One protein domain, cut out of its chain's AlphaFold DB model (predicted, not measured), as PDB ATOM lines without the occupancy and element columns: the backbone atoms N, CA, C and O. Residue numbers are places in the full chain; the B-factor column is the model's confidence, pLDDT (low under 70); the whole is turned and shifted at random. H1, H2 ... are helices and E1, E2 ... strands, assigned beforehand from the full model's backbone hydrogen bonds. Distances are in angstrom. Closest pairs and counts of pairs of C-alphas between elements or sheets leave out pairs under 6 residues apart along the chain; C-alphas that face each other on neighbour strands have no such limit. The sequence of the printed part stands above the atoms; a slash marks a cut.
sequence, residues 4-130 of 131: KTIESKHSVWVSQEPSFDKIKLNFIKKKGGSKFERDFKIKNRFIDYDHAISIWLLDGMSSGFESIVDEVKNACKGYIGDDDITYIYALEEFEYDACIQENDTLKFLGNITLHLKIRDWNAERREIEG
ATOM      1  N   LYS A   4     160.781 128.640 187.023       89.19
ATOM      2  CA  LYS A   4     161.228 129.225 185.762       89.19
ATOM      3  C   LYS A   4     160.172 128.991 184.690       89.19
ATOM      4  O   LYS A   4     159.428 128.012 184.743       89.19
ATOM      5  N   THR A   5     160.138 129.884 183.715       90.81
ATOM      6  CA  THR A   5     159.299 129.734 182.528       90.81
ATOM      7  C   THR A   5     160.120 129.087 181.424       90.81
ATOM      8  O   THR A   5     161.254 129.505 181.181       90.81
ATOM      9  N   ILE A   6     159.560 128.076 180.770       90.25
ATOM     10  CA  ILE A   6     160.109 127.502 179.540       90.25
ATOM     11  C   ILE A   6     159.104 127.679 178.407       90.25
ATOM     12  O   ILE A   6     157.901 127.544 178.612       90.25
ATOM     13  N   GLU A   7     159.612 127.996 177.224       91.81
ATOM     14  CA  GLU A   7     158.828 128.027 175.994       91.81
ATOM     15  C   GLU A   7     158.903 126.662 175.326       91.81
ATOM     16  O   GLU A   7     159.995 126.119 175.148       91.81
ATOM     17  N   SER A   8     157.753 126.112 174.940       90.69
ATOM     18  CA  SER A   8     157.710 124.851 174.207       90.69
ATOM     19  C   SER A   8     156.565 124.825 173.197       90.69
ATOM     20  O   SER A   8     155.458 125.307 173.455       90.69
ATOM     21  N   LYS A   9     156.842 124.292 172.005       92.25
ATOM     22  CA  LYS A   9     155.878 124.234 170.902       92.25
ATOM     23  C   LYS A   9     155.017 122.990 171.018       92.25
ATOM     24  O   LYS A   9     155.535 121.881 171.108       92.25
ATOM     25  N   HIS A  10     153.711 123.199 170.928       93.62
ATOM     26  CA  HIS A  10     152.725 122.147 171.058       93.62
ATOM     27  C   HIS A  10     151.710 122.175 169.925       93.62
ATOM     28  O   HIS A  10     151.204 123.235 169.566       93.62
ATOM     29  N   SER A  11     151.328 121.002 169.430       94.50
ATOM     30  CA  SER A  11     150.063 120.855 168.705       94.50
ATOM     31  C   SER A  11     148.926 120.760 169.712       94.50
ATOM     32  O   SER A  11     148.965 119.883 170.573       94.50
ATOM     33  N   VAL A  12     147.924 121.636 169.617       94.75
ATOM     34  CA  VAL A  12     146.847 121.736 170.612       94.75
ATOM     35  C   VAL A  12     145.497 121.353 170.016       94.75
ATOM     36  O   VAL A  12     145.100 121.852 168.963       94.75
ATOM     37  N   TRP A  13     144.761 120.516 170.741       95.00
ATOM     38  CA  TRP A  13     143.359 120.192 170.518       95.00
ATOM     39  C   TRP A  13     142.527 120.584 171.733       95.00
ATOM     40  O   TRP A  13     142.961 120.452 172.877       95.00
ATOM     41  N   VAL A  14     141.301 121.018 171.478       94.56
ATOM     42  CA  VAL A  14     140.331 121.398 172.504       94.56
ATOM     43  C   VAL A  14     139.022 120.640 172.319       94.56
ATOM     44  O   VAL A  14     138.682 120.230 171.209       94.56
ATOM     45  N   SER A  15     138.281 120.447 173.407       93.75
ATOM     46  CA  SER A  15     136.917 119.910 173.384       93.75
ATOM     47  C   SER A  15     135.955 120.854 174.087       93.75
ATOM     48  O   SER A  15     136.339 121.515 175.049       93.75
ATOM     49  N   GLN A  16     134.702 120.851 173.636       91.62
ATOM     50  CA  GLN A  16     133.554 121.407 174.360       91.62
ATOM     51  C   GLN A  16     132.627 120.292 174.888       91.62
ATOM     52  O   GLN A  16     131.536 120.559 175.382       91.62
ATOM     53  N   GLU A  17     133.016 119.017 174.756       92.06
ATOM     54  CA  GLU A  17     132.209 117.885 175.213       92.06
ATOM     55  C   GLU A  17     132.255 117.784 176.749       92.06
ATOM     56  O   GLU A  17     133.336 117.603 177.317       92.06
ATOM     57  N   PRO A  18     131.112 117.854 177.454       90.75
ATOM     58  CA  PRO A  18     131.087 117.783 178.914       90.75
ATOM     59  C   PRO A  18     131.271 116.363 179.472       90.75
ATOM     60  O   PRO A  18     131.508 116.193 180.666       90.75
ATOM     61  N   SER A  19     131.166 115.321 178.645       92.50
ATOM     62  CA  SER A  19     131.390 113.943 179.078       92.50
ATOM     63  C   SER A  19     132.863 113.539 178.984       92.50
ATOM     64  O   SER A  19     133.382 113.264 177.897       92.50
ATOM     65  N   PHE A  20     133.508 113.376 180.143       90.62
ATOM     66  CA  PHE A  20     134.857 112.808 180.216       90.62
ATOM     67  C   PHE A  20     134.940 111.421 179.558       90.62
ATOM     68  O   PHE A  20     135.923 111.116 178.887       90.62
ATOM     69  N   ASP A  21     133.899 110.588 179.676       93.00
ATOM     70  CA  ASP A  21     133.876 109.263 179.046       93.00
ATOM     71  C   ASP A  21     133.959 109.340 177.517       93.00
ATOM     72  O   ASP A  21     134.692 108.565 176.897       93.00
ATOM     73  N   LYS A  22     133.270 110.301 176.889       94.06
ATOM     74  CA  LYS A  22     133.368 110.508 175.437       94.06
ATOM     75  C   LYS A  22     134.743 111.020 175.018       94.06
ATOM     76  O   LYS A  22     135.287 110.542 174.022       94.06
ATOM     77  N   ILE A  23     135.343 111.924 175.791       94.50
ATOM     78  CA  ILE A  23     136.717 112.387 175.547       94.50
ATOM     79  C   ILE A  23     137.696 111.225 175.665       94.50
ATOM     80  O   ILE A  23     138.447 110.952 174.733       94.50
ATOM     81  N   LYS A  24     137.622 110.460 176.754       93.88
ATOM     82  CA  LYS A  24     138.476 109.299 177.016       93.88
ATOM     83  C   LYS A  24     138.439 108.271 175.883       93.88
ATOM     84  O   LYS A  24     139.476 107.697 175.545       93.88
ATOM     85  N   LEU A  25     137.281 108.052 175.256       94.62
ATOM     86  CA  LEU A  25     137.146 107.141 174.113       94.62
ATOM     87  C   LEU A  25     138.036 107.519 172.916       94.62
ATOM     88  O   LEU A  25     138.342 106.637 172.107       94.62
ATOM     89  N   ASN A  26     138.486 108.775 172.809       94.12
ATOM     90  CA  ASN A  26     139.433 109.192 171.777       94.12
ATOM     91  C   ASN A  26     140.815 108.552 171.963       94.12
ATOM     92  O   ASN A  26     141.440 108.175 170.975       94.12
ATOM     93  N   PHE A  27     141.255 108.347 173.205       93.06
ATOM     94  CA  PHE A  27     142.633 107.959 173.525       93.06
ATOM     95  C   PHE A  27     142.809 106.467 173.839       93.06
ATOM     96  O   PHE A  27     143.927 105.958 173.858       93.06
ATOM     97  N   ILE A  28     141.716 105.719 174.038       90.81
ATOM     98  CA  ILE A  28     141.791 104.269 174.274       90.81
ATOM     99  C   ILE A  28     142.325 103.557 173.025       90.81
ATOM    100  O   ILE A  28     141.690 103.541 171.966       90.81
ATOM    101  N   LYS A  29     143.476 102.898 173.175       87.38
ATOM    102  CA  LYS A  29     144.122 102.133 172.107       87.38
ATOM    103  C   LYS A  29     143.293 100.905 171.728       87.38
ATOM    104  O   LYS A  29     142.938 100.085 172.573       87.38
ATOM    105  N   LYS A  30     143.014 100.756 170.434       87.06
ATOM    106  CA  LYS A  30     142.396  99.565 169.833       87.06
ATOM    107  C   LYS A  30     143.311  99.013 168.736       87.06
ATOM    108  O   LYS A  30     144.406  99.525 168.492       87.06
ATOM    109  N   LYS A  31     142.880  97.942 168.061       83.31
ATOM    110  CA  LYS A  31     143.589  97.417 166.886       83.31
ATOM    111  C   LYS A  31     143.730  98.537 165.842       83.31
ATOM    112  O   LYS A  31     142.724  99.038 165.347       83.31
ATOM    113  N   GLY A  32     144.971  98.910 165.525       79.31
ATOM    114  CA  GLY A  32     145.282  99.980 164.569       79.31
ATOM    115  C   GLY A  32     145.392 101.393 165.158       79.31
ATOM    116  O   GLY A  32     145.412 102.337 164.377       79.31
ATOM    117  N   GLY A  33     145.460 101.538 166.485       86.69
ATOM    118  CA  GLY A  33     145.637 102.827 167.163       86.69
ATOM    119  C   GLY A  33     144.414 103.263 167.969       86.69
ATOM    120  O   GLY A  33     143.387 102.577 168.026       86.69
ATOM    121  N   SER A  34     144.553 104.396 168.638       91.50
ATOM    122  CA  SER A  34     143.470 105.136 169.280       91.50
ATOM    123  C   SER A  34     142.537 105.761 168.233       91.50
ATOM    124  O   SER A  34     142.812 105.773 167.029       91.50
ATOM    125  N   LYS A  35     141.368 106.244 168.659       93.50
ATOM    126  CA  LYS A  35     140.468 106.974 167.756       93.50
ATOM    127  C   LYS A  35     141.091 108.312 167.343       93.50
ATOM    128  O   LYS A  35     141.089 108.595 166.154       93.50
ATOM    129  N   PHE A  36     141.717 109.027 168.276       93.31
ATOM    130  CA  PHE A  36     142.471 110.254 168.020       93.31
ATOM    131  C   PHE A  36     143.487 110.077 166.885       93.31
ATOM    132  O   PHE A  36     143.430 110.786 165.884       93.31
ATOM    133  N   GLU A  37     144.359 109.067 166.975       91.69
ATOM    134  CA  GLU A  37     145.375 108.831 165.942       91.69
ATOM    135  C   GLU A  37     144.760 108.555 164.563       91.69
ATOM    136  O   GLU A  37     145.250 109.031 163.540       91.69
ATOM    137  N   ARG A  38     143.669 107.785 164.520       91.50
ATOM    138  CA  ARG A  38     143.010 107.416 163.261       91.50
ATOM    139  C   ARG A  38     142.277 108.596 162.638       91.50
ATOM    140  O   ARG A  38     142.441 108.824 161.439       91.50
ATOM    141  N   ASP A  39     141.513 109.328 163.441       93.50
ATOM    142  CA  ASP A  39     140.686 110.443 162.988       93.50
ATOM    143  C   ASP A  39     141.560 111.603 162.515       93.50
ATOM    144  O   ASP A  39     141.333 112.120 161.431       93.50
ATOM    145  N   PHE A  40     142.632 111.931 163.243       92.25
ATOM    146  CA  PHE A  40     143.584 112.975 162.848       92.25
ATOM    147  C   PHE A  40     144.688 112.471 161.904       92.25
ATOM    148  O   PHE A  40     145.583 113.229 161.535       92.25
ATOM    149  N   LYS A  41     144.643 111.203 161.466       90.12
ATOM    150  CA  LYS A  41     145.662 110.564 160.604       90.12
ATOM    151  C   LYS A  41     147.094 110.679 161.147       90.12
ATOM    152  O   LYS A  41     148.063 110.695 160.382       90.12
ATOM    153  N   ILE A  42     147.239 110.692 162.464       88.38
ATOM    154  CA  ILE A  42     148.523 110.726 163.145       88.38
ATOM    155  C   ILE A  42     149.134 109.323 163.072       88.38
ATOM    156  O   ILE A  42     148.693 108.385 163.728       88.38
ATOM    157  N   LYS A  43     150.140 109.166 162.206       75.38
ATOM    158  CA  LYS A  43     150.853 107.894 161.974       75.38
ATOM    159  C   LYS A  43     152.280 107.898 162.521       75.38
ATOM    160  O   LYS A  43     153.059 106.993 162.219       75.38
ATOM    161  N   ASN A  44     152.655 108.937 163.259       69.50
ATOM    162  CA  ASN A  44     154.033 109.134 163.667       69.50
ATOM    163  C   ASN A  44     154.366 108.277 164.898       69.50
ATOM    164  O   ASN A  44     153.896 108.540 165.998       69.50
ATOM    165  N   ARG A  45     155.219 107.266 164.703       64.38
ATOM    166  CA  ARG A  45     155.717 106.376 165.769       64.38
ATOM    167  C   ARG A  45     156.633 107.063 166.790       64.38
ATOM    168  O   ARG A  45     157.027 106.413 167.749       64.38
ATOM    169  N   PHE A  46     157.032 108.305 166.526       72.12
ATOM    170  CA  PHE A  46     157.934 109.086 167.368       72.12
ATOM    171  C   PHE A  46     157.206 110.115 168.231       72.12
ATOM    172  O   PHE A  46     157.870 110.928 168.858       72.12
ATOM    173  N   ILE A  47     155.870 110.110 168.251       80.81
ATOM    174  CA  ILE A  47     155.149 110.948 169.208       80.81
ATOM    175  C   ILE A  47     155.391 110.382 170.593       80.81
ATOM    176  O   ILE A  47     155.038 109.232 170.875       80.81
ATOM    177  N   ASP A  48     155.990 111.215 171.428       81.62
ATOM    178  CA  ASP A  48     156.118 110.951 172.842       81.62
ATOM    179  C   ASP A  48     154.833 111.389 173.548       81.62
ATOM    180  O   ASP A  48     154.519 112.574 173.668       81.62
ATOM    181  N   TYR A  49     154.049 110.404 173.972       85.38
ATOM    182  CA  TYR A  49     152.817 110.645 174.710       85.38
ATOM    183  C   TYR A  49     153.059 110.844 176.211       85.38
ATOM    184  O   TYR A  49     152.144 111.307 176.890       85.38
ATOM    185  N   ASP A  50     154.255 110.537 176.728       84.81
ATOM    186  CA  ASP A  50     154.583 110.712 178.150       84.81
ATOM    187  C   ASP A  50     154.698 112.202 178.514       84.81
ATOM    188  O   ASP A  50     154.481 112.592 179.661       84.81
ATOM    189  N   HIS A  51     154.959 113.036 177.508       85.06
ATOM    190  CA  HIS A  51     155.036 114.493 177.599       85.06
ATOM    191  C   HIS A  51     153.731 115.199 177.192       85.06
ATOM    192  O   HIS A  51     153.661 116.428 177.163       85.06
ATOM    193  N   ALA A  52     152.669 114.447 176.884       90.94
ATOM    194  CA  ALA A  52     151.393 115.034 176.499       90.94
ATOM    195  C   ALA A  52     150.718 115.743 177.684       90.94
ATOM    196  O   ALA A  52     150.545 115.181 178.768       90.94
ATOM    197  N   ILE A  53     150.234 116.958 177.444       91.25
ATOM    198  CA  ILE A  53     149.412 117.696 178.403       91.25
ATOM    199  C   ILE A  53     147.948 117.335 178.150       91.25
ATOM    200  O   ILE A  53     147.449 117.458 177.035       91.25
ATOM    201  N   SER A  54     147.246 116.902 179.195       92.25
ATOM    202  CA  SER A  54     145.828 116.532 179.147       92.25
ATOM    203  C   SER A  54     145.107 117.142 180.346       92.25
ATOM    204  O   SER A  54     145.250 116.644 181.462       92.25
ATOM    205  N   ILE A  55     144.320 118.195 180.122       91.44
ATOM    206  CA  ILE A  55     143.676 118.978 181.187       91.44
ATOM    207  C   ILE A  55     142.157 118.908 181.036       91.44
ATOM    208  O   ILE A  55     141.610 119.307 180.011       91.44
ATOM    209  N   TRP A  56     141.478 118.440 182.085       91.06
ATOM    210  CA  TRP A  56     140.021 118.475 182.220       91.06
ATOM    211  C   TRP A  56     139.598 119.711 183.019       91.06
ATOM    212  O   TRP A  56     139.991 119.862 184.173       91.06
ATOM    213  N   LEU A  57     138.827 120.609 182.405       87.69
ATOM    214  CA  LEU A  57     138.545 121.942 182.950       87.69
ATOM    215  C   LEU A  57     137.256 122.021 183.776       87.69
ATOM    216  O   LEU A  57     137.119 122.934 184.588       87.69
ATOM    217  N   LEU A  58     136.322 121.077 183.610       80.38
ATOM    218  CA  LEU A  58     135.004 121.158 184.255       80.38
ATOM    219  C   LEU A  58     135.041 121.035 185.784       80.38
ATOM    220  O   LEU A  58     134.163 121.574 186.453       80.38
ATOM    221  N   ASP A  59     136.074 120.412 186.349       68.62
ATOM    222  CA  ASP A  59     136.194 120.252 187.803       68.62
ATOM    223  C   ASP A  59     136.838 121.477 188.492       68.62
ATOM    224  O   ASP A  59     137.141 121.431 189.683       68.62
ATOM    225  N   GLY A  60     137.090 122.574 187.759       59.50
ATOM    226  CA  GLY A  60     137.715 123.792 188.300       59.50
ATOM    227  C   GLY A  60     139.183 123.616 188.716       59.50
ATOM    228  O   GLY A  60     139.761 124.477 189.377       59.50
ATOM    229  N   MET A  61     139.799 122.497 188.332       60.28
ATOM    230  CA  MET A  61     141.152 122.094 188.714       60.28
ATOM    231  C   MET A  61     142.158 122.468 187.619       60.28
ATOM    232  O   MET A  61     142.779 121.606 187.008       60.28
ATOM    233  N   SER A  62     142.335 123.767 187.370       67.19
ATOM    234  CA  SER A  62     143.450 124.280 186.553       67.19
ATOM    235  C   SER A  62     144.605 124.825 187.398       67.19
ATOM    236  O   SER A  62     145.505 125.464 186.857       67.19
ATOM    237  N   SER A  63     144.576 124.596 188.718       69.81
ATOM    238  CA  SER A  63     145.609 125.067 189.645       69.81
ATOM    239  C   SER A  63     146.976 124.502 189.260       69.81
ATOM    240  O   SER A  63     147.153 123.283 189.212       69.81
ATOM    241  N   GLY A  64     147.928 125.383 188.954       73.81
ATOM    242  CA  GLY A  64     149.260 125.029 188.456       73.81
ATOM    243  C   GLY A  64     149.387 124.932 186.930       73.81
ATOM    244  O   GLY A  64     150.499 124.761 186.435       73.81
ATOM    245  N   PHE A  65     148.290 125.076 186.184       83.19
ATOM    246  CA  PHE A  65     148.261 125.074 184.716       83.19
ATOM    247  C   PHE A  65     147.603 126.333 184.135       83.19
ATOM    248  O   PHE A  65     147.290 126.371 182.945       83.19
ATOM    249  N   GLU A  66     147.404 127.375 184.942       86.56
ATOM    250  CA  GLU A  66     146.693 128.594 184.547       86.56
ATOM    251  C   GLU A  66     147.331 129.251 183.321       86.56
ATOM    252  O   GLU A  66     146.608 129.648 182.415       86.56
ATOM    253  N   SER A  67     148.669 129.279 183.230       85.19
ATOM    254  CA  SER A  67     149.355 129.843 182.055       85.19
ATOM    255  C   SER A  67     148.961 129.134 180.760       85.19
ATOM    256  O   SER A  67     148.691 129.790 179.760       85.19
ATOM    257  N   ILE A  68     148.868 127.804 180.793       89.44
ATOM    258  CA  ILE A  68     148.510 126.991 179.628       89.44
ATOM    259  C   ILE A  68     147.049 127.221 179.265       89.44
ATOM    260  O   ILE A  68     146.724 127.435 178.100       89.44
ATOM    261  N   VAL A  69     146.161 127.186 180.261       89.56
ATOM    262  CA  VAL A  69     144.725 127.390 180.045       89.56
ATOM    263  C   VAL A  69     144.459 128.776 179.464       89.56
ATOM    264  O   VAL A  69     143.709 128.881 178.496       89.56
ATOM    265  N   ASP A  70     145.096 129.820 179.992       88.94
ATOM    266  CA  ASP A  70     144.941 131.192 179.506       88.94
ATOM    267  C   ASP A  70     145.456 131.354 178.070       88.94
ATOM    268  O   ASP A  70     144.792 131.976 177.242       88.94
ATOM    269  N   GLU A  71     146.612 130.774 177.738       91.75
ATOM    270  CA  GLU A  71     147.173 130.815 176.381       91.75
ATOM    271  C   GLU A  71     146.292 130.087 175.368       91.75
ATOM    272  O   GLU A  71     146.007 130.623 174.295       91.75
ATOM    273  N   VAL A  72     145.793 128.905 175.730       91.25
ATOM    274  CA  VAL A  72     144.874 128.133 174.889       91.25
ATOM    275  C   VAL A  72     143.547 128.872 174.716       91.25
ATOM    276  O   VAL A  72     143.085 129.029 173.588       91.25
ATOM    277  N   LYS A  73     142.957 129.411 175.791       88.62
ATOM    278  CA  LYS A  73     141.731 130.223 175.706       88.62
ATOM    279  C   LYS A  73     141.927 131.467 174.844       88.62
ATOM    280  O   LYS A  73     141.078 131.781 174.013       88.62
ATOM    281  N   ASN A  74     143.062 132.152 174.980       88.69
ATOM    282  CA  ASN A  74     143.388 133.305 174.144       88.69
ATOM    283  C   ASN A  74     143.518 132.929 172.662       88.69
ATOM    284  O   ASN A  74     143.044 133.681 171.813       88.69
ATOM    285  N   ALA A  75     144.089 131.763 172.346       88.62
ATOM    286  CA  ALA A  75     144.110 131.240 170.982       88.62
ATOM    287  C   ALA A  75     142.705 130.858 170.471       88.62
ATOM    288  O   ALA A  75     142.424 131.000 169.279       88.62
ATOM    289  N   CYS A  76     141.790 130.443 171.355       84.25
ATOM    290  CA  CYS A  76     140.404 130.133 170.994       84.25
ATOM    291  C   CYS A  76     139.558 131.357 170.638       84.25
ATOM    292  O   CYS A  76     138.721 131.225 169.747       84.25
ATOM    293  N   LYS A  77     139.807 132.538 171.226       73.56
ATOM    294  CA  LYS A  77     139.023 133.777 171.000       73.56
ATOM    295  C   LYS A  77     138.818 134.166 169.526       73.56
ATOM    296  O   LYS A  77     137.909 134.932 169.223       73.56
ATOM    297  N   GLY A  78     139.642 133.656 168.604       64.31
ATOM    298  CA  GLY A  78     139.502 133.870 167.157       64.31
ATOM    299  C   GLY A  78     138.727 132.795 166.378       64.31
ATOM    300  O   GLY A  78     138.483 132.995 165.191       64.31
ATOM    301  N   TYR A  79     138.358 131.664 166.995       64.56
ATOM    302  CA  TYR A  79     137.901 130.453 166.287       64.56
ATOM    303  C   TYR A  79     136.733 129.696 166.946       64.56
ATOM    304  O   TYR A  79     135.928 129.087 166.236       64.56
ATOM    305  N   ILE A  80     136.649 129.673 168.279       66.12
ATOM    306  CA  ILE A  80     135.661 128.933 169.087       66.12
ATOM    307  C   ILE A  80     135.297 129.823 170.283       66.12
ATOM    308  O   ILE A  80     136.174 130.500 170.808       66.12
ATOM    309  N   GLY A  81     134.037 129.828 170.730       64.31
ATOM    310  CA  GLY A  81     133.681 130.483 171.997       64.31
ATOM    311  C   GLY A  81     134.493 129.882 173.151       64.31
ATOM    312  O   GLY A  81     134.389 128.687 173.421       64.31
ATOM    313  N   ASP A  82     135.338 130.688 173.790       64.88
ATOM    314  CA  ASP A  82     136.303 130.273 174.817       64.88
ATOM    315  C   ASP A  82     135.652 129.896 176.159       64.88
ATOM    316  O   ASP A  82     136.283 129.224 176.983       64.88
ATOM    317  N   ASP A  83     134.382 130.260 176.343       64.69
ATOM    318  CA  ASP A  83     133.603 129.999 177.556       64.69
ATOM    319  C   ASP A  83     133.193 128.524 177.740       64.69
ATOM    320  O   ASP A  83     132.916 128.112 178.864       64.69
ATOM    321  N   ASP A  84     133.245 127.701 176.687       77.56
ATOM    322  CA  ASP A  84     132.725 126.321 176.716       77.56
ATOM    323  C   ASP A  84     133.809 125.232 176.606       77.56
ATOM    324  O   ASP A  84     133.493 124.058 176.404       77.56
ATOM    325  N   ILE A  85     135.100 125.573 176.699       88.69
ATOM    326  CA  ILE A  85     136.163 124.559 176.599       88.69
ATOM    327  C   ILE A  85     136.168 123.696 177.861       88.69
ATOM    328  O   ILE A  85     136.427 124.171 178.967       88.69
ATOM    329  N   THR A  86     135.941 122.401 177.680       91.06
ATOM    330  CA  THR A  86     135.907 121.403 178.752       91.06
ATOM    331  C   THR A  86     137.219 120.634 178.866       91.06
ATOM    332  O   THR A  86     137.536 120.120 179.938       91.06
ATOM    333  N   TYR A  87     138.009 120.561 177.792       93.25
ATOM    334  CA  TYR A  87     139.229 119.759 177.751       93.25
ATOM    335  C   TYR A  87     140.293 120.349 176.827       93.25
ATOM    336  O   TYR A  87     139.971 120.845 175.747       93.25
ATOM    337  N   ILE A  88     141.556 120.234 177.238       94.12
ATOM    338  CA  ILE A  88     142.740 120.604 176.458       94.12
ATOM    339  C   ILE A  88     143.637 119.376 176.332       94.12
ATOM    340  O   ILE A  88     143.964 118.735 177.332       94.12
ATOM    341  N   TYR A  89     144.074 119.095 175.111       95.19
ATOM    342  CA  TYR A  89     145.095 118.106 174.810       95.19
ATOM    343  C   TYR A  89     146.212 118.748 174.000       95.19
ATOM    344  O   TYR A  89     145.942 119.321 172.947       95.19
ATOM    345  N   ALA A  90     147.454 118.665 174.466       94.38
ATOM    346  CA  ALA A  90     148.594 119.254 173.780       94.38
ATOM    347  C   ALA A  90     149.747 118.253 173.674       94.38
ATOM    348  O   ALA A  90     150.128 117.630 174.664       94.38
ATOM    349  N   LEU A  91     150.294 118.105 172.469       93.12
ATOM    350  CA  LEU A  91     151.447 117.249 172.194       93.12
ATOM    351  C   LEU A  91     152.696 118.100 172.003       93.12
ATOM    352  O   LEU A  91     152.730 118.932 171.095       93.12
ATOM    353  N   GLU A  92     153.695 117.873 172.853       90.19
ATOM    354  CA  GLU A  92     155.007 118.515 172.790       90.19
ATOM    355  C   GLU A  92     155.837 117.969 171.616       90.19
ATOM    356  O   GLU A  92     155.680 116.812 171.224       90.19
ATOM    357  N   GLU A  93     156.693 118.810 171.022       82.75
ATOM    358  CA  GLU A  93     157.619 118.461 169.921       82.75
ATOM    359  C   GLU A  93     156.961 117.792 168.698       82.75
ATOM    360  O   GLU A  93     157.619 117.213 167.829       82.75
ATOM    361  N   PHE A  94     155.642 117.918 168.586       85.62
ATOM    362  CA  PHE A  94     154.857 117.437 167.470       85.62
ATOM    363  C   PHE A  94     154.262 118.635 166.744       85.62
ATOM    364  O   PHE A  94     153.505 119.409 167.328       85.62
ATOM    365  N   GLU A  95     154.592 118.781 165.462       88.38
ATOM    366  CA  GLU A  95     153.949 119.748 164.578       88.38
ATOM    367  C   GLU A  95     152.909 119.019 163.733       88.38
ATOM    368  O   GLU A  95     153.237 118.218 162.851       88.38
ATOM    369  N   TYR A  96     151.639 119.255 164.046       89.56
ATOM    370  CA  TYR A  96     150.543 118.623 163.344       89.56
ATOM    371  C   TYR A  96     150.308 119.332 162.013       89.56
ATOM    372  O   TYR A  96     149.998 120.526 161.966       89.56
ATOM    373  N   ASP A  97     150.437 118.574 160.924       82.44
ATOM    374  CA  ASP A  97     149.967 118.989 159.608       82.44
ATOM    375  C   ASP A  97     148.438 118.918 159.611       82.44
ATOM    376  O   ASP A  97     147.839 117.843 159.724       82.44
ATOM    377  N   ALA A  98     147.813 120.087 159.541       74.00
ATOM    378  CA  ALA A  98     146.425 120.332 159.897       74.00
ATOM    379  C   ALA A  98     145.417 119.849 158.826       74.00
ATOM    380  O   ALA A  98     144.404 120.489 158.538       74.00
ATOM    381  N   CYS A  99     145.689 118.691 158.223       79.50
ATOM    382  CA  CYS A  99     144.863 118.043 157.210       79.50
ATOM    383  C   CYS A  99     143.447 117.722 157.710       79.50
ATOM    384  O   CYS A  99     142.518 117.660 156.903       79.50
ATOM    385  N   ILE A 100     143.275 117.472 159.011       90.25
ATOM    386  CA  ILE A 100     141.972 117.229 159.640       90.25
ATOM    387  C   ILE A 100     141.862 118.134 160.863       90.25
ATOM    388  O   ILE A 100     142.632 118.015 161.807       90.25
ATOM    389  N   GLN A 101     140.910 119.062 160.824       91.19
ATOM    390  CA  GLN A 101     140.781 120.119 161.829       91.19
ATOM    391  C   GLN A 101     139.905 119.715 163.011       91.19
ATOM    392  O   GLN A 101     140.022 120.293 164.080       91.19
ATOM    393  N   GLU A 102     139.023 118.733 162.855       93.56
ATOM    394  CA  GLU A 102     138.098 118.329 163.910       93.56
ATOM    395  C   GLU A 102     137.613 116.893 163.712       93.56
ATOM    396  O   GLU A 102     137.558 116.384 162.589       93.56
ATOM    397  N   ASN A 103     137.251 116.252 164.818       93.69
ATOM    398  CA  ASN A 103     136.380 115.087 164.841       93.69
ATOM    399  C   ASN A 103     135.144 115.396 165.706       93.69
ATOM    400  O   ASN A 103     134.879 116.540 166.060       93.69
ATOM    401  N   ASP A 104     134.368 114.377 166.057       92.31
ATOM    402  CA  ASP A 104     133.151 114.514 166.865       92.31
ATOM    403  C   ASP A 104     133.391 114.943 168.325       92.31
ATOM    404  O   ASP A 104     132.426 115.175 169.046       92.31
ATOM    405  N   THR A 105     134.638 115.005 168.801       93.94
ATOM    406  CA  THR A 105     134.953 115.366 170.196       93.94
ATOM    407  C   THR A 105     136.026 116.443 170.323       93.94
ATOM    408  O   THR A 105     135.971 117.254 171.242       93.94
ATOM    409  N   LEU A 106     137.023 116.445 169.448       94.75
ATOM    410  CA  LEU A 106     138.214 117.277 169.524       94.75
ATOM    411  C   LEU A 106     138.306 118.153 168.284       94.75
ATOM    412  O   LEU A 106     138.083 117.697 167.163       94.75
ATOM    413  N   LYS A 107     138.725 119.392 168.493       93.88
ATOM    414  CA  LYS A 107     139.042 120.344 167.439       93.88
ATOM    415  C   LYS A 107     140.481 120.794 167.584       93.88
ATOM    416  O   LYS A 107     140.904 121.186 168.668       93.88
ATOM    417  N   PHE A 108     141.235 120.699 166.502       93.94
ATOM    418  CA  PHE A 108     142.580 121.226 166.415       93.94
ATOM    419  C   PHE A 108     142.519 122.750 166.473       93.94
ATOM    420  O   PHE A 108     141.777 123.391 165.731       93.94
ATOM    421  N   LEU A 109     143.283 123.313 167.399       92.25
ATOM    422  CA  LEU A 109     143.374 124.748 167.614       92.25
ATOM    423  C   LEU A 109     144.563 125.348 166.864       92.25
ATOM    424  O   LEU A 109     144.486 126.474 166.379       92.25
ATOM    425  N   GLY A 110     145.660 124.598 166.766       92.25
ATOM    426  CA  GLY A 110     146.872 125.048 166.101       92.25
ATOM    427  C   GLY A 110     148.146 124.529 166.754       92.25
ATOM    428  O   GLY A 110     148.125 123.892 167.808       92.25
ATOM    429  N   ASN A 111     149.265 124.856 166.112       93.25
ATOM    430  CA  ASN A 111     150.598 124.709 166.682       93.25
ATOM    431  C   ASN A 111     150.904 125.980 167.496       93.25
ATOM    432  O   ASN A 111     151.088 127.052 166.921       93.25
ATOM    433  N   ILE A 112     150.897 125.874 168.825       92.44
ATOM    434  CA  ILE A 112     150.977 126.989 169.775       92.44
ATOM    435  C   ILE A 112     152.269 126.878 170.585       92.44
ATOM    436  O   ILE A 112     152.625 125.805 171.068       92.44
ATOM    437  N   THR A 113     152.969 127.998 170.763       92.94
ATOM    438  CA  THR A 113     154.047 128.095 171.755       92.94
ATOM    439  C   THR A 113     153.427 128.325 173.126       92.94
ATOM    440  O   THR A 113     152.806 129.365 173.339       92.94
ATOM    441  N   LEU A 114     153.597 127.361 174.028       91.38
ATOM    442  CA  LEU A 114     153.129 127.441 175.405       91.38
ATOM    443  C   LEU A 114     154.260 127.858 176.347       91.38
ATOM    444  O   LEU A 114     155.398 127.403 176.192       91.38
ATOM    445  N   HIS A 115     153.931 128.668 177.354       91.81
ATOM    446  CA  HIS A 115     154.851 129.058 178.422       91.81
ATOM    447  C   HIS A 115     154.564 128.250 179.690       91.81
ATOM    448  O   HIS A 115     153.660 128.544 180.486       91.81
ATOM    449  N   LEU A 116     155.368 127.210 179.896       87.94
ATOM    450  CA  LEU A 116     155.221 126.298 181.023       87.94
ATOM    451  C   LEU A 116     155.979 126.852 182.231       87.94
ATOM    452  O   LEU A 116     157.193 127.072 182.179       87.94
ATOM    453  N   LYS A 117     155.272 127.049 183.347       87.56
ATOM    454  CA  LYS A 117     155.897 127.335 184.641       87.56
ATOM    455  C   LYS A 117     156.326 126.026 185.281       87.56
ATOM    456  O   LYS A 117     155.500 125.277 185.792       87.56
ATOM    457  N   ILE A 118     157.626 125.769 185.284       85.56
ATOM    458  CA  ILE A 118     158.196 124.569 185.890       85.56
ATOM    459  C   ILE A 118     159.026 124.928 187.113       85.56
ATOM    460  O   ILE A 118     159.595 126.017 187.218       85.56
ATOM    461  N   ARG A 119     159.096 123.999 188.064       86.69
ATOM    462  CA  ARG A 119     159.919 124.164 189.262       86.69
ATOM    463  C   ARG A 119     161.397 124.211 188.876       86.69
ATOM    464  O   ARG A 119     161.885 123.348 188.147       86.69
ATOM    465  N   ASP A 120     162.118 125.202 189.384       89.38
ATOM    466  CA  ASP A 120     163.554 125.349 189.171       89.38
ATOM    467  C   ASP A 120     164.335 124.726 190.331       89.38
ATOM    468  O   ASP A 120     164.736 125.388 191.289       89.38
ATOM    469  N   TRP A 121     164.575 123.420 190.218       87.31
ATOM    470  CA  TRP A 121     165.343 122.667 191.207       87.31
ATOM    471  C   TRP A 121     166.769 123.202 191.401       87.31
ATOM    472  O   TRP A 121     167.311 123.153 192.503       87.31
ATOM    473  N   ASN A 122     167.386 123.742 190.347       87.69
ATOM    474  CA  ASN A 122     168.755 124.250 190.420       87.69
ATOM    475  C   ASN A 122     168.820 125.582 191.168       87.69
ATOM    476  O   ASN A 122     169.799 125.851 191.861       87.69
ATOM    477  N   ALA A 123     167.810 126.437 191.011       88.06
ATOM    478  CA  ALA A 123     167.700 127.651 191.809       88.06
ATOM    479  C   ALA A 123     167.419 127.323 193.282       88.06
ATOM    480  O   ALA A 123     168.094 127.856 194.155       88.06
ATOM    481  N   GLU A 124     166.504 126.388 193.556       88.56
ATOM    482  CA  GLU A 124     166.191 125.982 194.934       88.56
ATOM    483  C   GLU A 124     167.398 125.379 195.653       88.56
ATOM    484  O   GLU A 124     167.653 125.693 196.812       88.56
ATOM    485  N   ARG A 125     168.182 124.546 194.963       88.69
ATOM    486  CA  ARG A 125     169.416 123.999 195.534       88.69
ATOM    487  C   ARG A 125     170.435 125.078 195.877       88.69
ATOM    488  O   ARG A 125     171.040 124.989 196.936       88.69
ATOM    489  N   ARG A 126     170.607 126.092 195.023       88.62
ATOM    490  CA  ARG A 126     171.529 127.208 195.296       88.62
ATOM    491  C   ARG A 126     171.112 128.005 196.531       88.62
ATOM    492  O   ARG A 126     171.965 128.309 197.355       88.62
ATOM    493  N   GLU A 127     169.813 128.253 196.695       86.94
ATOM    494  CA  GLU A 127     169.266 128.943 197.871       86.94
ATOM    495  C   GLU A 127     169.492 128.140 199.166       86.94
ATOM    496  O   GLU A 127     169.894 128.702 200.182       86.94
ATOM    497  N   ILE A 128     169.302 126.815 199.123       84.25
ATOM    498  CA  ILE A 128     169.559 125.920 200.267       84.25
ATOM    499  C   ILE A 128     171.056 125.849 200.599       84.25
ATOM    500  O   ILE A 128     171.431 125.822 201.769       84.25
ATOM    501  N   GLU A 129     171.911 125.789 199.578       87.81
ATOM    502  CA  GLU A 129     173.364 125.655 199.724       87.81
ATOM    503  C   GLU A 129     174.063 127.004 200.018       87.81
ATOM    504  O   GLU A 129     175.261 127.016 200.295       87.81
ATOM    505  N   GLY A 130     173.323 128.123 200.035       72.56
ATOM    506  CA  GLY A 130     173.811 129.445 200.447       72.56
ATOM    507  C   GLY A 130     174.712 130.153 199.427       72.56
ATOM    508  O   GLY A 130     175.572 130.936 199.837       72.56
TER     509      GLY A 130
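This is residues 4 to 130 of the 131 residues of an uncharacterized protein of Pectobacterium parmentieri (UniProt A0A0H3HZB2). A strongly twisted four-stranded sheet has H3 over one face; its two long strands, E1 and E4, bend and run side by side toward one end, where H4 follows and residues 124 to 130 stick out. At the other end H1 only grazes the sheet, and H2 meets H1 at a corner. The printed part has 127 residues with four named helices and four named strands, in the order E1 H1 H2 E2 H3 E3 E4 H4; the sheet, E2 E3 E1 E4, is antiparallel and the class is mixed. The whole is compact, radius of gyration of the C-alphas 16.1 A, yet elongated, spanning 54 by 34 by 26 A.

E1, residues 4 to 15, bends by 78 degrees at residue 9. H1, residues 20 to 27, touches H2, residues 35 to 39, only at the corner, with closest C-alphas Asn 26 and Lys 35 at 4.7 A. E2, residues 53 to 56, pairs with E3, residues 87 to 92, N 53 and O 90 being 2.9 A apart. E3 pairs with E1 through N 13 and O 89, 2.8 A. E4, residues 107 to 119, bends by 77 degrees at residue 110 and pairs with E1 through N 10 and O 112, 2.8 A. E1, H1 H2 and E2 form a split strand-helix-strand unit, E3 lying between its strands, with a right-handed crossover. H3, residues 66 to 76, makes two layers with the sheet, at a height of 7.3 A; its closest C-alphas to E4 are Ile 68 and Leu 114, 6.3 A. H4, residues 121 to 129, is not on the sheet. Every O i to N i+4 pair is within hydrogen-bond range in H2, H3 and H4; in H1, 2 of 4.

E1 starts at C-alpha 4 (161.228, 129.225, 185.762) and spans 28.8 A; E4 spans 30.4 A, E3 16.6 A and H3 15.0 A. H4 ends at C-alpha 129 (173.364, 125.655, 199.724).

The C-alphas farthest apart, Lys 31 and Gly 130, are 55.4 A apart. The printed part has no cut; the links H2 to E2 and E3 to E4 are long. The pLDDT is under 70 at residues 44 to 45, 59 to 63 and 78 to 83.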